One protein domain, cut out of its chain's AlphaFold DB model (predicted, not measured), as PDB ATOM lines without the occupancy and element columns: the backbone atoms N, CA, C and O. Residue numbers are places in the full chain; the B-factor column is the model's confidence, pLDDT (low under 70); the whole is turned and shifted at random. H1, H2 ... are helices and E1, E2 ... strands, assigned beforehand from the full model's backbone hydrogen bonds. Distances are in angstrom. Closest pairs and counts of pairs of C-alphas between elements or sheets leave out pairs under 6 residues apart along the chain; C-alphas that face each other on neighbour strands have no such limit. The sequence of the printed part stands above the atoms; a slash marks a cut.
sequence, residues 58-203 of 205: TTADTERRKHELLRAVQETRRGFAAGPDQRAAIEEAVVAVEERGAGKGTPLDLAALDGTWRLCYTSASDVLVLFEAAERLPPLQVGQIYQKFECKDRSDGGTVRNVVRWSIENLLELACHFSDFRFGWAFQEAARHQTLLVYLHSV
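Overview. This is residues 58 to 203 of the 205 residues of the protein "PAP_fibrillin domain-containing protein" of Sorghum bicolor (UniProt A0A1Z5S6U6). A strongly twisted wall of four antiparallel strands has helix H4 along one face, and a helical hairpin, H1 and H2, is set off from it beyond a long link. Small H3 only grazes the sheet, and H5 is away from it. The printed part has 146 residues, with named elements in the order H1 H2 H3 E1 H4 E2 E3 E4 H5; the sheet runs E1 E2 E3 E4, and the class is mixed. It is compact, with a radius of gyration of the C-alphas of 16.1 A and spans of 47 by 36 by 25 A.

Arrangement. Start at E1, residues 115 to 118, antiparallel to E2, residues 140 to 150, with N 117 and O 147 2.9 A apart. E2, E3, residues 159 to 168, and E4, residues 173 to 182, form a meander of two hairpins, each strand the antiparallel neighbour of the one before; look for N 148 and O 161, 3.0 A, and N 164 and O 176, 2.9 A. H4, residues 125 to 135, is on the sheet at a height of 8.7 A, along E3 at 0 degrees on the local plane; its closest C-alphas to E2 are Ala 134 and Leu 140, 5.6 A. H1, residues 58 to 74, and H2, residues 84 to 98, touch at a shallow tilt of 22 degrees, opposite ways, the closest C-alphas being Leu 69 and Ala 93, 5.4 A; neither is on the sheet, nor is H5, residues 187 to 193. H3, residues 110 to 113, is too short for an O i to N i+4 pair; every such pair is within hydrogen-bond range in H1 and H2, 5 of 7 in H4 and 2 of 3 in H5.

Along the chain. Find C-alpha 58 at (-23.062, 4.881, -12.343), where H1 begins its 24.7 A; H2 spans 21.1 A. E2 covers 28.9 A from C-alpha 140 at (19.118, 3.951, -23.014), E3 29.2 A and E4 27.5 A. H5 ends at C-alpha 193, (-3.300, 22.870, -11.616).

Size, cuts and confidence. The farthest C-alphas, Gly 105 and Asn 170, are 48.9 A apart. The printed part has no cut, and the link from H2 to H3 is long. Mean pLDDT of the printed part is 70.3; 51 residues are under 70, among them 166 to 203.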
ATOM      1  N   THR A  58     -24.128   3.939 -12.715       74.44
ATOM      2  CA  THR A  58     -23.062   4.881 -12.343       74.44
ATOM      3  C   THR A  58     -21.661   4.266 -12.262       74.44
ATOM      4  O   THR A  58     -20.711   4.894 -12.712       74.44
ATOM      5  N   THR A  59     -21.497   3.051 -11.728       78.75
ATOM      6  CA  THR A  59     -20.171   2.408 -11.619       78.75
ATOM      7  C   THR A  59     -19.677   1.901 -12.969       78.75
ATOM      8  O   THR A  59     -18.536   2.175 -13.336       78.75
ATOM      9  N   ALA A  60     -20.543   1.252 -13.754       83.62
ATOM     10  CA  ALA A  60     -20.224   0.843 -15.123       83.62
ATOM     11  C   ALA A  60     -19.872   2.051 -16.015       83.62
ATOM     12  O   ALA A  60     -18.956   1.987 -16.835       83.62
ATOM     13  N   ASP A  61     -20.560   3.174 -15.811       85.19
ATOM     14  CA  ASP A  61     -20.300   4.447 -16.477       85.19
ATOM     15  C   ASP A  61     -18.978   5.103 -16.052       85.19
ATOM     16  O   ASP A  61     -18.272   5.661 -16.899       85.19
ATOM     17  N   THR A  62     -18.606   5.044 -14.772       82.00
ATOM     18  CA  THR A  62     -17.290   5.504 -14.298       82.00
ATOM     19  C   THR A  62     -16.168   4.655 -14.891       82.00
ATOM     20  O   THR A  62     -15.188   5.202 -15.403       82.00
ATOM     21  N   GLU A  63     -16.319   3.328 -14.906       85.00
ATOM     22  CA  GLU A  63     -15.336   2.442 -15.534       85.00
ATOM     23  C   GLU A  63     -15.223   2.693 -17.041       85.00
ATOM     24  O   GLU A  63     -14.106   2.783 -17.547       85.00
ATOM     25  N   ARG A  64     -16.333   2.911 -17.763       88.62
ATOM     26  CA  ARG A  64     -16.297   3.270 -19.192       88.62
ATOM     27  C   ARG A  64     -15.402   4.486 -19.459       88.62
ATOM     28  O   ARG A  64     -14.543   4.409 -20.335       88.62
ATOM     29  N   ARG A  65     -15.544   5.573 -18.689       84.75
ATOM     30  CA  ARG A  65     -14.720   6.786 -18.867       84.75
ATOM     31  C   ARG A  65     -13.240   6.537 -18.572       84.75
ATOM     32  O   ARG A  65     -12.391   6.983 -19.336       84.75
ATOM     33  N   LYS A  66     -12.918   5.745 -17.542       85.06
ATOM     34  CA  LYS A  66     -11.530   5.311 -17.282       85.06
ATOM     35  C   LYS A  66     -10.946   4.535 -18.468       85.06
ATOM     36  O   LYS A  66      -9.798   4.765 -18.835       85.06
ATOM     37  N   HIS A  67     -11.723   3.649 -19.095       87.31
ATOM     38  CA  HIS A  67     -11.283   2.900 -20.278       87.31
ATOM     39  C   HIS A  67     -11.098   3.801 -21.512       87.31
ATOM     40  O   HIS A  67     -10.160   3.588 -22.281       87.31
ATOM     41  N   GLU A  68     -11.945   4.817 -21.699       89.62
ATOM     42  CA  GLU A  68     -11.796   5.828 -22.758       89.62
ATOM     43  C   GLU A  68     -10.514   6.658 -22.565       89.62
ATOM     44  O   GLU A  68      -9.718   6.769 -23.499       89.62
ATOM     45  N   LEU A  69     -10.239   7.128 -21.342       87.44
ATOM     46  CA  LEU A  69      -8.991   7.817 -20.990       87.44
ATOM     47  C   LEU A  69      -7.753   6.930 -21.225       87.44
ATOM     48  O   LEU A  69      -6.793   7.350 -21.873       87.44
ATOM     49  N   LEU A  70      -7.780   5.676 -20.759       88.00
ATOM     50  CA  LEU A  70      -6.690   4.720 -20.988       88.00
ATOM     51  C   LEU A  70      -6.479   4.411 -22.478       88.00
ATOM     52  O   LEU A  70      -5.353   4.113 -22.881       88.00
ATOM     53  N   ARG A  71      -7.521   4.487 -23.316       88.75
ATOM     54  CA  ARG A  71      -7.390   4.391 -24.777       88.75
ATOM     55  C   ARG A  71      -6.707   5.628 -25.358       88.75
ATOM     56  O   ARG A  71      -5.741   5.463 -26.093       88.75
ATOM     57  N   ALA A  72      -7.150   6.832 -24.997       87.31
ATOM     58  CA  ALA A  72      -6.575   8.086 -25.498       87.31
ATOM     59  C   ALA A  72      -5.073   8.232 -25.173       87.31
ATOM     60  O   ALA A  72      -4.302   8.758 -25.975       87.31
ATOM     61  N   VAL A  73      -4.648   7.713 -24.016       88.25
ATOM     62  CA  VAL A  73      -3.264   7.779 -23.526       88.25
ATOM     63  C   VAL A  73      -2.310   6.777 -24.195       88.25
ATOM     64  O   VAL A  73      -1.113   7.061 -24.279       88.25
ATOM     65  N   GLN A  74      -2.782   5.617 -24.668       83.94
ATOM     66  CA  GLN A  74      -1.910   4.483 -25.037       83.94
ATOM     67  C   GLN A  74      -0.836   4.815 -26.088       83.94
ATOM     68  O   GLN A  74       0.310   4.395 -25.942       83.94
ATOM     69  N   GLU A  75      -1.171   5.615 -27.099       84.00
ATOM     70  CA  GLU A  75      -0.275   5.922 -28.226       84.00
ATOM     71  C   GLU A  75       0.606   7.167 -27.985       84.00
ATOM     72  O   GLU A  75       1.443   7.528 -28.807       84.00
ATOM     73  N   THR A  76       0.489   7.812 -26.819       85.00
ATOM     74  CA  THR A  76       1.145   9.101 -26.525       85.00
ATOM     75  C   THR A  76       2.618   9.013 -26.118       85.00
ATOM     76  O   THR A  76       3.234  10.048 -25.858       85.00
ATOM     77  N   ARG A  77       3.183   7.808 -25.951       85.62
ATOM     78  CA  ARG A  77       4.481   7.589 -25.269       85.62
ATOM     79  C   ARG A  77       4.563   8.345 -23.924       85.62
ATOM     80  O   ARG A  77       5.490   9.114 -23.690       85.62
ATOM     81  N   ARG A  78       3.564   8.148 -23.048       85.31
ATOM     82  CA  ARG A  78       3.383   8.852 -21.752       85.31
ATOM     83  C   ARG A  78       3.218  10.378 -21.856       85.31
ATOM     84  O   ARG A  78       3.459  11.079 -20.883       85.31
ATOM     85  N   GLY A  79       2.766  10.879 -23.004       85.69
ATOM     86  CA  GLY A  79       2.566  12.305 -23.289       85.69
ATOM     87  C   GLY A  79       3.682  12.951 -24.115       85.69
ATOM     88  O   GLY A  79       3.476  14.032 -24.669       85.69
ATOM     89  N   PHE A  80       4.827  12.279 -24.285       86.75
ATOM     90  CA  PHE A  80       5.944  12.783 -25.090       86.75
ATOM     91  C   PHE A  80       5.577  12.966 -26.570       86.75
ATOM     92  O   PHE A  80       5.895  13.991 -27.163       86.75
ATOM     93  N   ALA A  81       4.846  12.012 -27.151       89.19
ATOM     94  CA  ALA A  81       4.386  12.061 -28.538       89.19
ATOM     95  C   ALA A  81       2.986  12.683 -28.710       89.19
ATOM     96  O   ALA A  81       2.471  12.703 -29.825       89.19
ATOM     97  N   ALA A  82       2.353  13.168 -27.635       89.94
ATOM     98  CA  ALA A  82       1.011  13.737 -27.714       89.94
ATOM     99  C   ALA A  82       1.031  15.115 -28.397       89.94
ATOM    100  O   ALA A  82       1.583  16.073 -27.844       89.94
ATOM    101  N   GLY A  83       0.392  15.217 -29.566       89.19
ATOM    102  CA  GLY A  83       0.125  16.489 -30.248       89.19
ATOM    103  C   GLY A  83      -0.891  17.366 -29.493       89.19
ATOM    104  O   GLY A  83      -1.550  16.874 -28.577       89.19
ATOM    105  N   PRO A  84      -1.049  18.653 -29.856       87.69
ATOM    106  CA  PRO A  84      -1.902  19.596 -29.123       87.69
ATOM    107  C   PRO A  84      -3.363  19.130 -29.030       87.69
ATOM    108  O   PRO A  84      -3.906  19.064 -27.931       87.69
ATOM    109  N   ASP A  85      -3.960  18.701 -30.144       90.31
ATOM    110  CA  ASP A  85      -5.352  18.226 -30.177       90.31
ATOM    111  C   ASP A  85      -5.543  16.946 -29.344       90.31
ATOM    112  O   ASP A  85      -6.552  16.768 -28.665       90.31
ATOM    113  N   GLN A  86      -4.535  16.064 -29.337       90.38
ATOM    114  CA  GLN A  86      -4.546  14.843 -28.530       90.38
ATOM    115  C   GLN A  86      -4.408  15.150 -27.032       90.38
ATOM    116  O   GLN A  86      -5.047  14.486 -26.220       90.38
ATOM    117  N   ARG A  87      -3.613  16.162 -26.652       89.75
ATOM    118  CA  ARG A  87      -3.525  16.644 -25.263       89.75
ATOM    119  C   ARG A  87      -4.869  17.198 -24.800       89.75
ATOM    120  O   ARG A  87      -5.348  16.762 -23.759       89.75
ATOM    121  N   ALA A  88      -5.512  18.044 -25.607       88.81
ATOM    122  CA  ALA A  88      -6.842  18.577 -25.311       88.81
ATOM    123  C   ALA A  88      -7.894  17.462 -25.139       88.81
ATOM    124  O   ALA A  88      -8.634  17.460 -24.159       88.81
ATOM    125  N   ALA A  89      -7.906  16.458 -26.025       89.56
ATOM    126  CA  ALA A  89      -8.808  15.308 -25.911       89.56
ATOM    127  C   ALA A  89      -8.539  14.439 -24.663       89.56
ATOM    128  O   ALA A  89      -9.466  13.876 -24.080       89.56
ATOM    129  N   ILE A  90      -7.278  14.324 -24.228       88.81
ATOM    130  CA  ILE A  90      -6.916  13.639 -22.977       88.81
ATOM    131  C   ILE A  90      -7.367  14.458 -21.766       88.81
ATOM    132  O   ILE A  90      -7.923  13.886 -20.835       88.81
ATOM    133  N   GLU A  91      -7.172  15.776 -21.778       87.38
ATOM    134  CA  GLU A  91      -7.618  16.687 -20.716       87.38
ATOM    135  C   GLU A  91      -9.151  16.671 -20.565       87.38
ATOM    136  O   GLU A  91      -9.653  16.555 -19.447       87.38
ATOM    137  N   GLU A  92      -9.910  16.648 -21.665       87.69
ATOM    138  CA  GLU A  92     -11.369  16.456 -21.639       87.69
ATOM    139  C   GLU A  92     -11.761  15.084 -21.056       87.69
ATOM    140  O   GLU A  92     -12.621  14.992 -20.174       87.69
ATOM    141  N   ALA A  93     -11.100  14.004 -21.490       87.06
ATOM    142  CA  ALA A  93     -11.352  12.656 -20.978       87.06
ATOM    143  C   ALA A  93     -11.020  12.511 -19.479       87.06
ATOM    144  O   ALA A  93     -11.669  11.733 -18.778       87.06
ATOM    145  N   VAL A  94     -10.040  13.269 -18.977       84.31
ATOM    146  CA  VAL A  94      -9.716  13.378 -17.548       84.31
ATOM    147  C   VAL A  94     -10.847  14.054 -16.787       84.31
ATOM    148  O   VAL A  94     -11.349  13.466 -15.829       84.31
ATOM    149  N   VAL A  95     -11.305  15.228 -17.232       83.88
ATOM    150  CA  VAL A  95     -12.420  15.947 -16.591       83.88
ATOM    151  C   VAL A  95     -13.665  15.054 -16.520       83.88
ATOM    152  O   VAL A  95     -14.269  14.922 -15.458       83.88
ATOM    153  N   ALA A  96     -13.979  14.321 -17.593       84.62
ATOM    154  CA  ALA A  96     -15.099  13.374 -17.633       84.62
ATOM    155  C   ALA A  96     -14.972  12.173 -16.661       84.62
ATOM    156  O   ALA A  96     -15.977  11.523 -16.347       84.62
ATOM    157  N   VAL A  97     -13.760  11.850 -16.193       82.81
ATOM    158  CA  VAL A  97     -13.514  10.876 -15.112       82.81
ATOM    159  C   VAL A  97     -13.613  11.550 -13.739       82.81
ATOM    160  O   VAL A  97     -14.225  10.985 -12.833       82.81
ATOM    161  N   GLU A  98     -13.064  12.756 -13.578       79.56
ATOM    162  CA  GLU A  98     -13.088  13.516 -12.320       79.56
ATOM    163  C   GLU A  98     -14.505  13.914 -11.887       79.56
ATOM    164  O   GLU A  98     -14.850  13.763 -10.712       79.56
ATOM    165  N   GLU A  99     -15.360  14.319 -12.829       80.62
ATOM    166  CA  GLU A  99     -16.791  14.583 -12.606       80.62
ATOM    167  C   GLU A  99     -17.538  13.381 -12.005       80.62
ATOM    168  O   GLU A  99     -18.538  13.550 -11.306       80.62
ATOM    169  N   ARG A 100     -17.044  12.162 -12.260       74.50
ATOM    170  CA  ARG A 100     -17.603  10.886 -11.779       74.50
ATOM    171  C   ARG A 100     -16.862  10.315 -10.566       74.50
ATOM    172  O   ARG A 100     -17.188   9.214 -10.116       74.50
ATOM    173  N   GLY A 101     -15.863  11.034 -10.052       69.00
ATOM    174  CA  GLY A 101     -15.173  10.720  -8.806       69.00
ATOM    175  C   GLY A 101     -16.051  10.971  -7.575       69.00
ATOM    176  O   GLY A 101     -17.267  11.109  -7.663       69.00
ATOM    177  N   ALA A 102     -15.429  11.086  -6.400       61.50
ATOM    178  CA  ALA A 102     -16.136  11.266  -5.125       61.50
ATOM    179  C   ALA A 102     -16.917  12.598  -4.984       61.50
ATOM    180  O   ALA A 102     -17.506  12.850  -3.936       61.50
ATOM    181  N   GLY A 103     -16.939  13.446  -6.017       53.97
ATOM    182  CA  GLY A 103     -17.617  14.740  -6.031       53.97
ATOM    183  C   GLY A 103     -16.772  15.882  -5.458       53.97
ATOM    184  O   GLY A 103     -15.886  15.699  -4.621       53.97
ATOM    185  N   LYS A 104     -17.054  17.107  -5.919       55.88
ATOM    186  CA  LYS A 104     -16.376  18.322  -5.453       55.88
ATOM    187  C   LYS A 104     -16.654  18.545  -3.961       55.88
ATOM    188  O   LYS A 104     -17.777  18.860  -3.587       55.88
ATOM    189  N   GLY A 105     -15.611  18.441  -3.137       59.84
ATOM    190  CA  GLY A 105     -15.670  18.697  -1.694       59.84
ATOM    191  C   GLY A 105     -15.593  17.451  -0.810       59.84
ATOM    192  O   GLY A 105     -15.390  17.592   0.392       59.84
ATOM    193  N   THR A 106     -15.676  16.242  -1.375       63.03
ATOM    194  CA  THR A 106     -15.407  15.018  -0.606       63.03
ATOM    195  C   THR A 106     -13.903  14.899  -0.336       63.03
ATOM    196  O   THR A 106     -13.115  15.053  -1.276       63.03
ATOM    197  N   PRO A 107     -13.473  14.646   0.917       68.25
ATOM    198  CA  PRO A 107     -12.072  14.394   1.227       68.25
ATOM    199  C   PRO A 107     -11.532  13.195   0.450       68.25
ATOM    200  O   PRO A 107     -12.211  12.184   0.276       68.25
ATOM    201  N   LEU A 108     -10.292  13.317  -0.003       71.88
ATOM    202  CA  LEU A 108      -9.590  12.253  -0.699       71.88
ATOM    203  C   LEU A 108      -9.203  11.147   0.286       71.88
ATOM    204  O   LEU A 108      -8.596  11.430   1.318       71.88
ATOM    205  N   ASP A 109      -9.513   9.894  -0.046       74.62
ATOM    206  CA  ASP A 109      -9.066   8.752   0.748       74.62
ATOM    207  C   ASP A 109      -7.557   8.528   0.544       74.62
ATOM    208  O   ASP A 109      -7.104   7.908  -0.420       74.62
ATOM    209  N   LEU A 110      -6.771   9.074   1.474       76.06
ATOM    210  CA  LEU A 110      -5.316   8.948   1.499       76.06
ATOM    211  C   LEU A 110      -4.851   7.498   1.708       76.06
ATOM    212  O   LEU A 110      -3.765   7.150   1.244       76.06
ATOM    213  N   ALA A 111      -5.655   6.646   2.353       79.56
ATOM    214  CA  ALA A 111      -5.327   5.235   2.542       79.56
ATOM    215  C   ALA A 111      -5.537   4.436   1.246       79.56
ATOM    216  O   ALA A 111      -4.734   3.558   0.943       79.56
ATOM    217  N   ALA A 112      -6.550   4.779   0.445       76.81
ATOM    218  CA  ALA A 112      -6.753   4.201  -0.887       76.81
ATOM    219  C   ALA A 112      -5.689   4.633  -1.918       76.81
ATOM    220  O   ALA A 112      -5.523   3.962  -2.938       76.81
ATOM    221  N   LEU A 113      -4.974   5.737  -1.669       76.19
ATOM    222  CA  LEU A 113      -3.865   6.200  -2.509       76.19
ATOM    223  C   LEU A 113      -2.492   5.656  -2.109       76.19
ATOM    224  O   LEU A 113      -1.588   5.683  -2.942       76.19
ATOM    225  N   ASP A 114      -2.302   5.183  -0.877       82.50
ATOM    226  CA  ASP A 114      -1.013   4.642  -0.437       82.50
ATOM    227  C   ASP A 114      -0.612   3.419  -1.280       82.50
ATOM    228  O   ASP A 114      -1.401   2.493  -1.482       82.50
ATOM    229  N   GLY A 115       0.612   3.420  -1.815       84.06
ATOM    230  CA  GLY A 115       1.093   2.332  -2.666       84.06
ATOM    231  C   GLY A 115       1.942   2.775  -3.854       84.06
ATOM    232  O   GLY A 115       2.461   3.889  -3.913       84.06
ATOM    233  N   THR A 116       2.127   1.855  -4.806       84.56
ATOM    234  CA  THR A 116       2.936   2.078  -6.014       84.56
ATOM    235  C   THR A 116       2.057   2.081  -7.257       84.56
ATOM    236  O   THR A 116       1.451   1.071  -7.620       84.56
ATOM    237  N   TRP A 117       2.040   3.223  -7.930       83.19
ATOM    238  CA  TRP A 117       1.221   3.507  -9.099       83.19
ATOM    239  C   TRP A 117       2.094   3.589 -10.344       83.19
ATOM    240  O   TRP A 117       3.223   4.069 -10.275       83.19
ATOM    241  N   ARG A 118       1.598   3.142 -11.498       83.81
ATOM    242  CA  ARG A 118       2.292   3.335 -12.780       83.81
ATOM    243  C   ARG A 118       1.896   4.676 -13.401       83.81
ATOM    244  O   ARG A 118       0.708   4.933 -13.579       83.81
ATOM    245  N   LEU A 119       2.878   5.482 -13.802       84.75
ATOM    246  CA  LEU A 119       2.636   6.721 -14.541       84.75
ATOM    247  C   LEU A 119       2.334   6.397 -16.013       84.75
ATOM    248  O   LEU A 119       3.230   6.041 -16.783       84.75
ATOM    249  N   CYS A 120       1.061   6.505 -16.393       83.19
ATOM    250  CA  CYS A 120       0.589   6.231 -17.754       83.19
ATOM    251  C   CYS A 120       0.661   7.463 -18.678       83.19
ATOM    252  O   CYS A 120       0.869   7.296 -19.876       83.19
ATOM    253  N   TYR A 121       0.524   8.680 -18.140       85.94
ATOM    254  CA  TYR A 121       0.542   9.938 -18.893       85.94
ATOM    255  C   TYR A 121       1.092  11.091 -18.050       85.94
ATOM    256  O   TYR A 121       0.805  11.176 -16.857       85.94
ATOM    257  N   THR A 122       1.833  12.005 -18.674       83.88
ATOM    258  CA  THR A 122       2.162  13.315 -18.115       83.88
ATOM    259  C   THR A 122       2.393  14.345 -19.225       83.88
ATOM    260  O   THR A 122       2.961  14.037 -20.268       83.88
ATOM    261  N   SER A 123       1.985  15.590 -18.991       81.50
ATOM    262  CA  SER A 123       2.430  16.776 -19.743       81.50
ATOM    263  C   SER A 123       3.508  17.599 -19.008       81.50
ATOM    264  O   SER A 123       3.923  18.639 -19.517       81.50
ATOM    265  N   ALA A 124       3.997  17.134 -17.849       78.94
ATOM    266  CA  ALA A 124       5.018  17.812 -17.048       78.94
ATOM    267  C   ALA A 124       6.401  17.765 -17.729       78.94
ATOM    268  O   ALA A 124       6.943  16.693 -18.014       78.94
ATOM    269  N   SER A 125       6.962  18.939 -18.033       76.31
ATOM    270  CA  SER A 125       8.153  19.099 -18.882       76.31
ATOM    271  C   SER A 125       9.439  18.515 -18.285       76.31
ATOM    272  O   SER A 125      10.287  18.015 -19.024       76.31
ATOM    273  N   ASP A 126       9.553  18.518 -16.960       73.31
ATOM    274  CA  ASP A 126      10.625  17.912 -16.162       73.31
ATOM    275  C   ASP A 126      10.678  16.379 -16.267       73.31
ATOM    276  O   ASP A 126      11.748  15.783 -16.151       73.31
ATOM    277  N   VAL A 127       9.540  15.735 -16.541       76.88
ATOM    278  CA  VAL A 127       9.470  14.303 -16.862       76.88
ATOM    279  C   VAL A 127       9.596  14.077 -18.372       76.88
ATOM    280  O   VAL A 127      10.227  13.107 -18.792       76.88
ATOM    281  N   LEU A 128       9.048  14.969 -19.208       81.50
ATOM    282  CA  LEU A 128       9.127  14.835 -20.668       81.50
ATOM    283  C   LEU A 128      10.566  14.911 -21.208       81.50
ATOM    284  O   LEU A 128      10.909  14.152 -22.116       81.50
ATOM    285  N   VAL A 129      11.433  15.735 -20.608       79.06
ATOM    286  CA  VAL A 129      12.857  15.837 -20.983       79.06
ATOM    287  C   VAL A 129      13.629  14.520 -20.792       79.06
ATOM    288  O   VAL A 129      14.635  14.295 -21.462       79.06
ATOM    289  N   LEU A 130      13.150  13.599 -19.944       78.38
ATOM    290  CA  LEU A 130      13.768  12.276 -19.776       78.38
ATOM    291  C   LEU A 130      13.620  11.411 -21.036       78.38
ATOM    292  O   LEU A 130      14.529  10.654 -21.373       78.38
ATOM    293  N   PHE A 131      12.496  11.536 -21.747       80.94
ATOM    294  CA  PHE A 131      12.273  10.839 -23.016       80.94
ATOM    295  C   PHE A 131      13.091  11.469 -24.147       80.94
ATOM    296  O   PHE A 131      13.683  10.743 -24.940       80.94
ATOM    297  N   GLU A 132      13.214  12.799 -24.165       81.62
ATOM    298  CA  GLU A 132      14.100  13.503 -25.101       81.62
ATOM    299  C   GLU A 132      15.575  13.112 -24.896       81.62
ATOM    300  O   GLU A 132      16.306  12.868 -25.856       81.62
ATOM    301  N   ALA A 133      16.019  12.997 -23.642       74.62
ATOM    302  CA  ALA A 133      17.367  12.544 -23.307       74.62
ATOM    303  C   ALA A 133      17.627  11.093 -23.752       74.62
ATOM    304  O   ALA A 133      18.735  10.788 -24.189       74.62
ATOM    305  N   ALA A 134      16.616  10.219 -23.689       77.38
ATOM    306  CA  ALA A 134      16.703   8.847 -24.186       77.38
ATOM    307  C   ALA A 134      16.801   8.779 -25.722       77.38
ATOM    308  O   ALA A 134      17.663   8.076 -26.240       77.38
ATOM    309  N   GLU A 135      16.012   9.568 -26.465       81.12
ATOM    310  CA  GLU A 135      16.144   9.649 -27.933       81.12
ATOM    311  C   GLU A 135      17.539  10.142 -28.373       81.12
ATOM    312  O   GLU A 135      18.041   9.749 -29.425       81.12
ATOM    313  N   ARG A 136      18.204  10.956 -27.541       77.19
ATOM    314  CA  ARG A 136      19.580  11.437 -27.757       77.19
ATOM    315  C   ARG A 136      20.671  10.458 -27.294       77.19
ATOM    316  O   ARG A 136      21.839  10.676 -27.617       77.19
ATOM    317  N   LEU A 137      20.328   9.402 -26.556       71.56
ATOM    318  CA  LEU A 137      21.254   8.393 -26.028       71.56
ATOM    319  C   LEU A 137      20.744   6.978 -26.363       71.56
ATOM    320  O   LEU A 137      20.315   6.259 -25.461       71.56
ATOM    321  N   PRO A 138      20.846   6.531 -27.635       62.94
ATOM    322  CA  PRO A 138      20.145   5.351 -28.151       62.94
ATOM    323  C   PRO A 138      20.217   4.030 -27.359       62.94
ATOM    324  O   PRO A 138      19.215   3.319 -27.377       62.94
ATOM    325  N   PRO A 139      21.308   3.646 -26.655       72.62
ATOM    326  CA  PRO A 139      21.275   2.417 -25.856       72.62
ATOM    327  C   PRO A 139      20.376   2.514 -24.611       72.62
ATOM    328  O   PRO A 139      20.055   1.475 -24.041       72.62
ATOM    329  N   LEU A 140      19.991   3.718 -24.166       67.62
ATOM    330  CA  LEU A 140      19.118   3.951 -23.014       67.62
ATOM    331  C   LEU A 140      17.672   4.190 -23.448       67.62
ATOM    332  O   LEU A 140      17.355   5.171 -24.113       67.62
ATOM    333  N   GLN A 141      16.765   3.356 -22.950       72.69
ATOM    334  CA  GLN A 141      15.324   3.541 -23.070       72.69
ATOM    335  C   GLN A 141      14.707   3.888 -21.707       72.69
ATOM    336  O   GLN A 141      15.040   3.288 -20.679       72.69
ATOM    337  N   VAL A 142      13.741   4.814 -21.685       74.75
ATOM    338  CA  VAL A 142      12.909   5.041 -20.491       74.75
ATOM    339  C   VAL A 142      11.903   3.894 -20.366       74.75
ATOM    340  O   VAL A 142      10.925   3.816 -21.114       74.75
ATOM    341  N   GLY A 143      12.134   3.010 -19.397       77.75
ATOM    342  CA  GLY A 143      11.277   1.879 -19.056       77.75
ATOM    343  C   GLY A 143       9.986   2.314 -18.359       77.75
ATOM    344  O   GLY A 143       9.363   3.308 -18.722       77.75
ATOM    345  N   GLN A 144       9.511   1.554 -17.371       82.25
ATOM    346  CA  GLN A 144       8.311   1.938 -16.619       82.25
ATOM    347  C   GLN A 144       8.628   3.007 -15.564       82.25
ATOM    348  O   GLN A 144       9.574   2.863 -14.790       82.25
ATOM    349  N   ILE A 145       7.807   4.059 -15.513       81.62
ATOM    350  CA  ILE A 145       7.849   5.071 -14.453       81.62
ATOM    351  C   ILE A 145       6.776   4.728 -13.424       81.62
ATOM    352  O   ILE A 145       5.619   4.481 -13.779       81.62
ATOM    353  N   TYR A 146       7.168   4.727 -12.156       83.94
ATOM    354  CA  TYR A 146       6.283   4.498 -11.026       83.94
ATOM    355  C   TYR A 146       6.287   5.690 -10.080       83.94
ATOM    356  O   TYR A 146       7.290   6.385  -9.927       83.94
ATOM    357  N   GLN A 147       5.164   5.885  -9.407       81.50
ATOM    358  CA  GLN A 147       4.984   6.873  -8.360       81.50
ATOM    359  C   GLN A 147       4.606   6.158  -7.078       81.50
ATOM    360  O   GLN A 147       3.587   5.466  -7.009       81.50
ATOM    361  N   LYS A 148       5.462   6.299  -6.070       83.94
ATOM    362  CA  LYS A 148       5.201   5.763  -4.741       83.94
ATOM    363  C   LYS A 148       4.535   6.846  -3.908       83.94
ATOM    364  O   LYS A 148       5.165   7.864  -3.636       83.94
ATOM    365  N   PHE A 149       3.290   6.606  -3.525       81.12
ATOM    366  CA  PHE A 149       2.523   7.426  -2.600       81.12
ATOM    367  C   PHE A 149       2.736   6.862  -1.194       81.12
ATOM    368  O   PHE A 149       2.426   5.700  -0.938       81.12
ATOM    369  N   GLU A 150       3.312   7.676  -0.314       83.25
ATOM    370  CA  GLU A 150       3.521   7.400   1.108       83.25
ATOM    371  C   GLU A 150       2.568   8.314   1.893       83.25
ATOM    372  O   GLU A 150       2.901   9.452   2.242       83.25
ATOM    373  N   CYS A 151       1.346   7.821   2.084       77.06
ATOM    374  CA  CYS A 151       0.187   8.531   2.632       77.06
ATOM    375  C   CYS A 151      -0.404   7.837   3.871       77.06
ATOM    376  O   CYS A 151      -1.202   8.442   4.587       77.06
ATOM    377  N   LYS A 152      -0.025   6.579   4.129       71.69
ATOM    378  CA  LYS A 152      -0.521   5.780   5.250       71.69
ATOM    379  C   LYS A 152      -0.318   6.480   6.597       71.69
ATOM    380  O   LYS A 152       0.723   7.085   6.846       71.69
ATOM    381  N   ASP A 153      -1.330   6.367   7.455       72.50
ATOM    382  CA  ASP A 153      -1.365   6.890   8.827       72.50
ATOM    383  C   ASP A 153      -1.163   8.423   8.951       72.50
ATOM    384  O   ASP A 153      -0.944   8.934  10.051       72.50
ATOM    385  N   ARG A 154      -1.278   9.183   7.845       68.44
ATOM    386  CA  ARG A 154      -1.154  10.652   7.809       68.44
ATOM    387  C   ARG A 154      -2.492  11.331   7.512       68.44
ATOM    388  O   ARG A 154      -3.230  10.909   6.628       68.44
ATOM    389  N   SER A 155      -2.780  12.418   8.228       65.25
ATOM    390  CA  SER A 155      -3.991  13.242   8.059       65.25
ATOM    391  C   SER A 155      -3.715  14.647   7.507       65.25
ATOM    392  O   SER A 155      -4.650  15.369   7.173       65.25
ATOM    393  N   ASP A 156      -2.443  15.038   7.400       65.81
ATOM    394  CA  ASP A 156      -1.971  16.342   6.921       65.81
ATOM    395  C   ASP A 156      -1.549  16.337   5.439       65.81
ATOM    396  O   ASP A 156      -1.485  17.394   4.812       65.81
ATOM    397  N   GLY A 157      -1.293  15.155   4.871       65.56
ATOM    398  CA  GLY A 157      -0.921  14.948   3.472       65.56
ATOM    399  C   GLY A 157       0.094  13.814   3.297       65.56
ATOM    400  O   GLY A 157       0.591  13.246   4.265       65.56
ATOM    401  N   GLY A 158       0.429  13.487   2.049       71.50
ATOM    402  CA  GLY A 158       1.367  12.411   1.705       71.50
ATOM    403  C   GLY A 158       2.769  12.875   1.299       71.50
ATOM    404  O   GLY A 158       3.115  14.059   1.363       71.50
ATOM    405  N   THR A 159       3.573  11.923   0.839       72.31
ATOM    406  CA  THR A 159       4.807  12.142   0.071       72.31
ATOM    407  C   THR A 159       4.699  11.335  -1.226       72.31
ATOM    408  O   THR A 159       4.286  10.181  -1.175       72.31
ATOM    409  N   VAL A 160       5.063  11.905  -2.380       73.38
ATOM    410  CA  VAL A 160       5.145  11.167  -3.658       73.38
ATOM    411  C   VAL A 160       6.574  11.159  -4.159       73.38
ATOM    412  O   VAL A 160       7.242  12.191  -4.191       73.38
ATOM    413  N   ARG A 161       7.023   9.977  -4.579       73.94
ATOM    414  CA  ARG A 161       8.364   9.754  -5.123       73.94
ATOM    415  C   ARG A 161       8.280   9.241  -6.551       73.94
ATOM    416  O   ARG A 161       7.641   8.214  -6.784       73.94
ATOM    417  N   ASN A 162       8.957   9.908  -7.483       73.19
ATOM    418  CA  ASN A 162       9.096   9.436  -8.862       73.19
ATOM    419  C   ASN A 162      10.247   8.420  -8.957       73.19
ATOM    420  O   ASN A 162      11.413   8.758  -8.732       73.19
ATOM    421  N   VAL A 163       9.916   7.179  -9.316       75.06
ATOM    422  CA  VAL A 163      10.850   6.071  -9.549       75.06
ATOM    423  C   VAL A 163      10.875   5.771 -11.045       75.06
ATOM    424  O   VAL A 163       9.944   5.180 -11.594       75.06
ATOM    425  N   VAL A 164      11.945   6.181 -11.720       74.44
ATOM    426  CA  VAL A 164      12.133   5.993 -13.162       74.44
ATOM    427  C   VAL A 164      12.996   4.755 -13.375       74.44
ATOM    428  O   VAL A 164      14.170   4.734 -13.001       74.44
ATOM    429  N   ARG A 165      12.428   3.704 -13.973       74.94
ATOM    430  CA  ARG A 165      13.219   2.554 -14.425       74.94
ATOM    431  C   ARG A 165      13.764   2.855 -15.814       74.94
ATOM    432  O   ARG A 165      12.994   3.115 -16.733       74.94
ATOM    433  N   TRP A 166      15.075   2.796 -15.956       66.69
ATOM    434  CA  TRP A 166      15.790   2.853 -17.222       66.69
ATOM    435  C   TRP A 166      16.110   1.429 -17.666       66.69
ATOM    436  O   TRP A 166      16.432   0.573 -16.841       66.69
ATOM    437  N   SER A 167      16.021   1.168 -18.962       63.25
ATOM    438  CA  SER A 167      16.459  -0.088 -19.564       63.25
ATOM    439  C   SER A 167      17.586   0.213 -20.531       63.25
ATOM    440  O   SER A 167      17.491   1.162 -21.306       63.25
ATOM    441  N   ILE A 168      18.632  -0.606 -20.513       58.25
ATOM    442  CA  ILE A 168      19.611  -0.644 -21.598       58.25
ATOM    443  C   ILE A 168      19.178  -1.751 -22.558       58.25
ATOM    444  O   ILE A 168      18.827  -2.841 -22.097       58.25
ATOM    445  N   GLU A 169      19.185  -1.498 -23.869       56.19
ATOM    446  CA  GLU A 169      18.888  -2.553 -24.847       56.19
ATOM    447  C   GLU A 169      19.792  -3.779 -24.622       56.19
ATOM    448  O   GLU A 169      21.015  -3.677 -24.548       56.19
ATOM    449  N   ASN A 170      19.160  -4.950 -24.501       48.00
ATOM    450  CA  ASN A 170      19.784  -6.271 -24.366       48.00
ATOM    451  C   ASN A 170      20.698  -6.521 -23.144       48.00
ATOM    452  O   ASN A 170      21.314  -7.587 -23.098       48.00
ATOM    453  N   LEU A 171      20.802  -5.614 -22.160       52.12
ATOM    454  CA  LEU A 171      21.785  -5.751 -21.066       52.12
ATOM    455  C   LEU A 171      21.211  -5.731 -19.638       52.12
ATOM    456  O   LEU A 171      21.310  -6.750 -18.960       52.12
ATOM    457  N   LEU A 172      20.663  -4.614 -19.138       52.62
ATOM    458  CA  LEU A 172      20.254  -4.472 -17.724       52.62
ATOM    459  C   LEU A 172      19.108  -3.462 -17.525       52.62
ATOM    460  O   LEU A 172      19.002  -2.477 -18.257       52.62
ATOM    461  N   GLU A 173      18.311  -3.658 -16.467       50.59
ATOM    462  CA  GLU A 173      17.394  -2.642 -15.925       50.59
ATOM    463  C   GLU A 173      18.057  -1.884 -14.758       50.59
ATOM    464  O   GLU A 173      18.513  -2.496 -13.789       50.59
ATOM    465  N   LEU A 174      18.059  -0.551 -14.806       51.78
ATOM    466  CA  LEU A 174      18.578   0.338 -13.761       51.78
ATOM    467  C   LEU A 174      17.432   1.169 -13.165       51.78
ATOM    468  O   LEU A 174      16.619   1.736 -13.891       51.78
ATOM    469  N   ALA A 175      17.346   1.258 -11.838       52.69
ATOM    470  CA  ALA A 175      16.328   2.063 -11.160       52.69
ATOM    471  C   ALA A 175      16.927   3.381 -10.652       52.69
ATOM    472  O   ALA A 175      17.840   3.365  -9.829       52.69
ATOM    473  N   CYS A 176      16.380   4.509 -11.106       54.66
ATOM    474  CA  CYS A 176      16.783   5.847 -10.679       54.66
ATOM    475  C   CYS A 176      15.615   6.549  -9.973       54.66
ATOM    476  O   CYS A 176      14.487   6.572 -10.471       54.66
ATOM    477  N   HIS A 177      15.885   7.160  -8.823       53.94
ATOM    478  CA  HIS A 177      14.943   8.054  -8.148       53.94
ATOM    479  C   HIS A 177      15.169   9.475  -8.664       53.94
ATOM    480  O   HIS A 177      16.310   9.933  -8.659       53.94
ATOM    481  N   PHE A 178      14.117  10.156  -9.133       46.28
ATOM    482  CA  PHE A 178      14.275  11.456  -9.806       46.28
ATOM    483  C   PHE A 178      13.659  12.647  -9.055       46.28
ATOM    484  O   PHE A 178      14.056  13.784  -9.294       46.28
ATOM    485  N   SER A 179      12.709  12.430  -8.138       50.56
ATOM    486  CA  SER A 179      12.142  13.510  -7.306       50.56
ATOM    487  C   SER A 179      11.432  12.968  -6.062       50.56
ATOM    488  O   SER A 179      10.693  11.987  -6.173       50.56
ATOM    489  N   ASP A 180      11.580  13.659  -4.928       45.56
ATOM    490  CA  ASP A 180      10.757  13.508  -3.718       45.56
ATOM    491  C   ASP A 180       9.901  14.782  -3.539       45.56
ATOM    492  O   ASP A 180      10.444  15.869  -3.338       45.56
ATOM    493  N   PHE A 181       8.569  14.664  -3.578       47.16
ATOM    494  CA  PHE A 181       7.622  15.759  -3.310       47.16
ATOM    495  C   PHE A 181       6.872  15.529  -1.990       47.16
ATOM    496  O   PHE A 181       6.383  14.430  -1.724       47.16
ATOM    497  N   ARG A 182       6.752  16.576  -1.163       38.69
ATOM    498  CA  ARG A 182       6.121  16.550   0.171       38.69
ATOM    499  C   ARG A 182       4.878  17.445   0.183       38.69
ATOM    500  O   ARG A 182       4.980  18.609  -0.195       38.69
ATOM    501  N   PHE A 183       3.730  16.927   0.624       49.34
ATOM    502  CA  PHE A 183       2.437  17.616   0.489       49.34
ATOM    503  C   PHE A 183       1.858  18.165   1.797       49.34
ATOM    504  O   PHE A 183       2.218  17.739   2.890       49.34
ATOM    505  N   GLY A 184       0.911  19.090   1.627       33.47
ATOM    506  CA  GLY A 184      -0.031  19.586   2.632       33.47
ATOM    507  C   GLY A 184      -1.375  19.921   1.965       33.47
ATOM    508  O   GLY A 184      -1.594  19.539   0.814       33.47
ATOM    509  N   TRP A 185      -2.238  20.698   2.635       27.06
ATOM    510  CA  TRP A 185      -3.593  21.104   2.181       27.06
ATOM    511  C   TRP A 185      -3.717  21.599   0.723       27.06
ATOM    512  O   TRP A 185      -4.793  21.512   0.137       27.06
ATOM    513  N   ALA A 186      -2.626  22.067   0.111       31.70
ATOM    514  CA  ALA A 186      -2.572  22.429  -1.303       31.70
ATOM    515  C   ALA A 186      -2.838  21.261  -2.278       31.70
ATOM    516  O   ALA A 186      -3.052  21.525  -3.457       31.70
ATOM    517  N   PHE A 187      -2.856  19.993  -1.836       37.47
ATOM    518  CA  PHE A 187      -3.061  18.833  -2.718       37.47
ATOM    519  C   PHE A 187      -4.311  18.958  -3.604       37.47
ATOM    520  O   PHE A 187      -4.236  18.665  -4.791       37.47
ATOM    521  N   GLN A 188      -5.448  19.419  -3.067       37.34
ATOM    522  CA  GLN A 188      -6.705  19.458  -3.831       37.34
ATOM    523  C   GLN A 188      -6.699  20.490  -4.975       37.34
ATOM    524  O   GLN A 188      -7.450  20.324  -5.933       37.34
ATOM    525  N   GLU A 189      -5.834  21.504  -4.900       31.88
ATOM    526  CA  GLU A 189      -5.701  22.557  -5.914       31.88
ATOM    527  C   GLU A 189      -4.452  22.337  -6.791       31.88
ATOM    528  O   GLU A 189      -4.482  22.576  -7.993       31.88
ATOM    529  N   ALA A 190      -3.376  21.771  -6.238       31.84
ATOM    530  CA  ALA A 190      -2.200  21.351  -6.998       31.84
ATOM    531  C   ALA A 190      -2.495  20.136  -7.894       31.84
ATOM    532  O   ALA A 190      -2.043  20.117  -9.028       31.84
ATOM    533  N   ALA A 191      -3.325  19.181  -7.460       37.72
ATOM    534  CA  ALA A 191      -3.812  18.109  -8.334       37.72
ATOM    535  C   ALA A 191      -4.712  18.632  -9.475       37.72
ATOM    536  O   ALA A 191      -4.822  17.971 -10.501       37.72
ATOM    537  N   ARG A 192      -5.314  19.825  -9.323       37.75
ATOM    538  CA  ARG A 192      -6.094  20.514 -10.370       37.75
ATOM    539  C   ARG A 192      -5.249  21.373 -11.315       37.75
ATOM    540  O   ARG A 192      -5.662  21.594 -12.447       37.75
ATOM    541  N   HIS A 193      -4.104  21.891 -10.862       33.56
ATOM    542  CA  HIS A 193      -3.300  22.870 -11.616       33.56
ATOM    543  C   HIS A 193      -1.882  22.414 -11.989       33.56
ATOM    544  O   HIS A 193      -1.235  23.064 -12.808       33.56
ATOM    545  N   GLN A 194      -1.392  21.305 -11.438       35.59
ATOM    546  CA  GLN A 194      -0.161  20.647 -11.860       35.59
ATOM    547  C   GLN A 194      -0.433  19.190 -12.214       35.59
ATOM    548  O   GLN A 194      -0.573  18.319 -11.362       35.59
ATOM    549  N   THR A 195      -0.434  18.962 -13.523       42.34
ATOM    550  CA  THR A 195      -0.333  17.698 -14.246       42.34
ATOM    551  C   THR A 195       0.423  16.577 -13.512       42.34
ATOM    552  O   THR A 195       1.599  16.312 -13.765       42.34
ATOM    553  N   LEU A 196      -0.290  15.836 -12.671       43.66
ATOM    554  CA  LEU A 196       0.153  14.571 -12.088       43.66
ATOM    555  C   LEU A 196      -0.975  13.551 -12.243       43.66
ATOM    556  O   LEU A 196      -1.626  13.137 -11.287       43.66
ATOM    557  N   LEU A 197      -1.227  13.167 -13.497       46.16
ATOM    558  CA  LEU A 197      -2.323  12.275 -13.871       46.16
ATOM    559  C   LEU A 197      -1.981  10.807 -13.623       46.16
ATOM    560  O   LEU A 197      -1.755   9.993 -14.523       46.16
ATOM    561  N   VAL A 198      -1.973  10.477 -12.336       47.66
ATOM    562  CA  VAL A 198      -1.757   9.135 -11.804       47.66
ATOM    563  C   VAL A 198      -3.051   8.325 -11.902       47.66
ATOM    564  O   VAL A 198      -3.742   8.119 -10.908       47.66
ATOM    565  N   TYR A 199      -3.401   7.853 -13.103       44.00
ATOM    566  CA  TYR A 199      -4.589   7.011 -13.280       44.00
ATOM    567  C   TYR A 199      -4.283   5.514 -13.454       44.00
ATOM    568  O   TYR A 199      -3.888   5.029 -14.515       44.00
ATOM    569  N   LEU A 200      -4.538   4.801 -12.349       36.97
ATOM    570  CA  LEU A 200      -4.943   3.396 -12.230       36.97
ATOM    571  C   LEU A 200      -4.149   2.339 -13.019       36.97
ATOM    572  O   LEU A 200      -4.628   1.719 -13.968       36.97
ATOM    573  N   HIS A 201      -3.023   1.941 -12.428       35.97
ATOM    574  CA  HIS A 201      -2.917   0.542 -12.010       35.97
ATOM    575  C   HIS A 201      -2.179   0.481 -10.670       35.97
ATOM    576  O   HIS A 201      -1.002   0.845 -10.608       35.97
ATOM    577  N   SER A 202      -2.870   0.051  -9.609       34.66
ATOM    578  CA  SER A 202      -2.199  -0.326  -8.364       34.66
ATOM    579  C   SER A 202      -1.463  -1.629  -8.636       34.66
ATOM    580  O   SER A 202      -2.088  -2.661  -8.881       34.66
ATOM    581  N   VAL A 203      -0.131  -1.578  -8.665       38.66
ATOM    582  CA  VAL A 203       0.682  -2.791  -8.773       38.66
ATOM    583  C   VAL A 203       0.845  -3.349  -7.366       38.66
ATOM    584  O   VAL A 203       1.871  -3.154  -6.714       38.66
TER     585      VAL A 203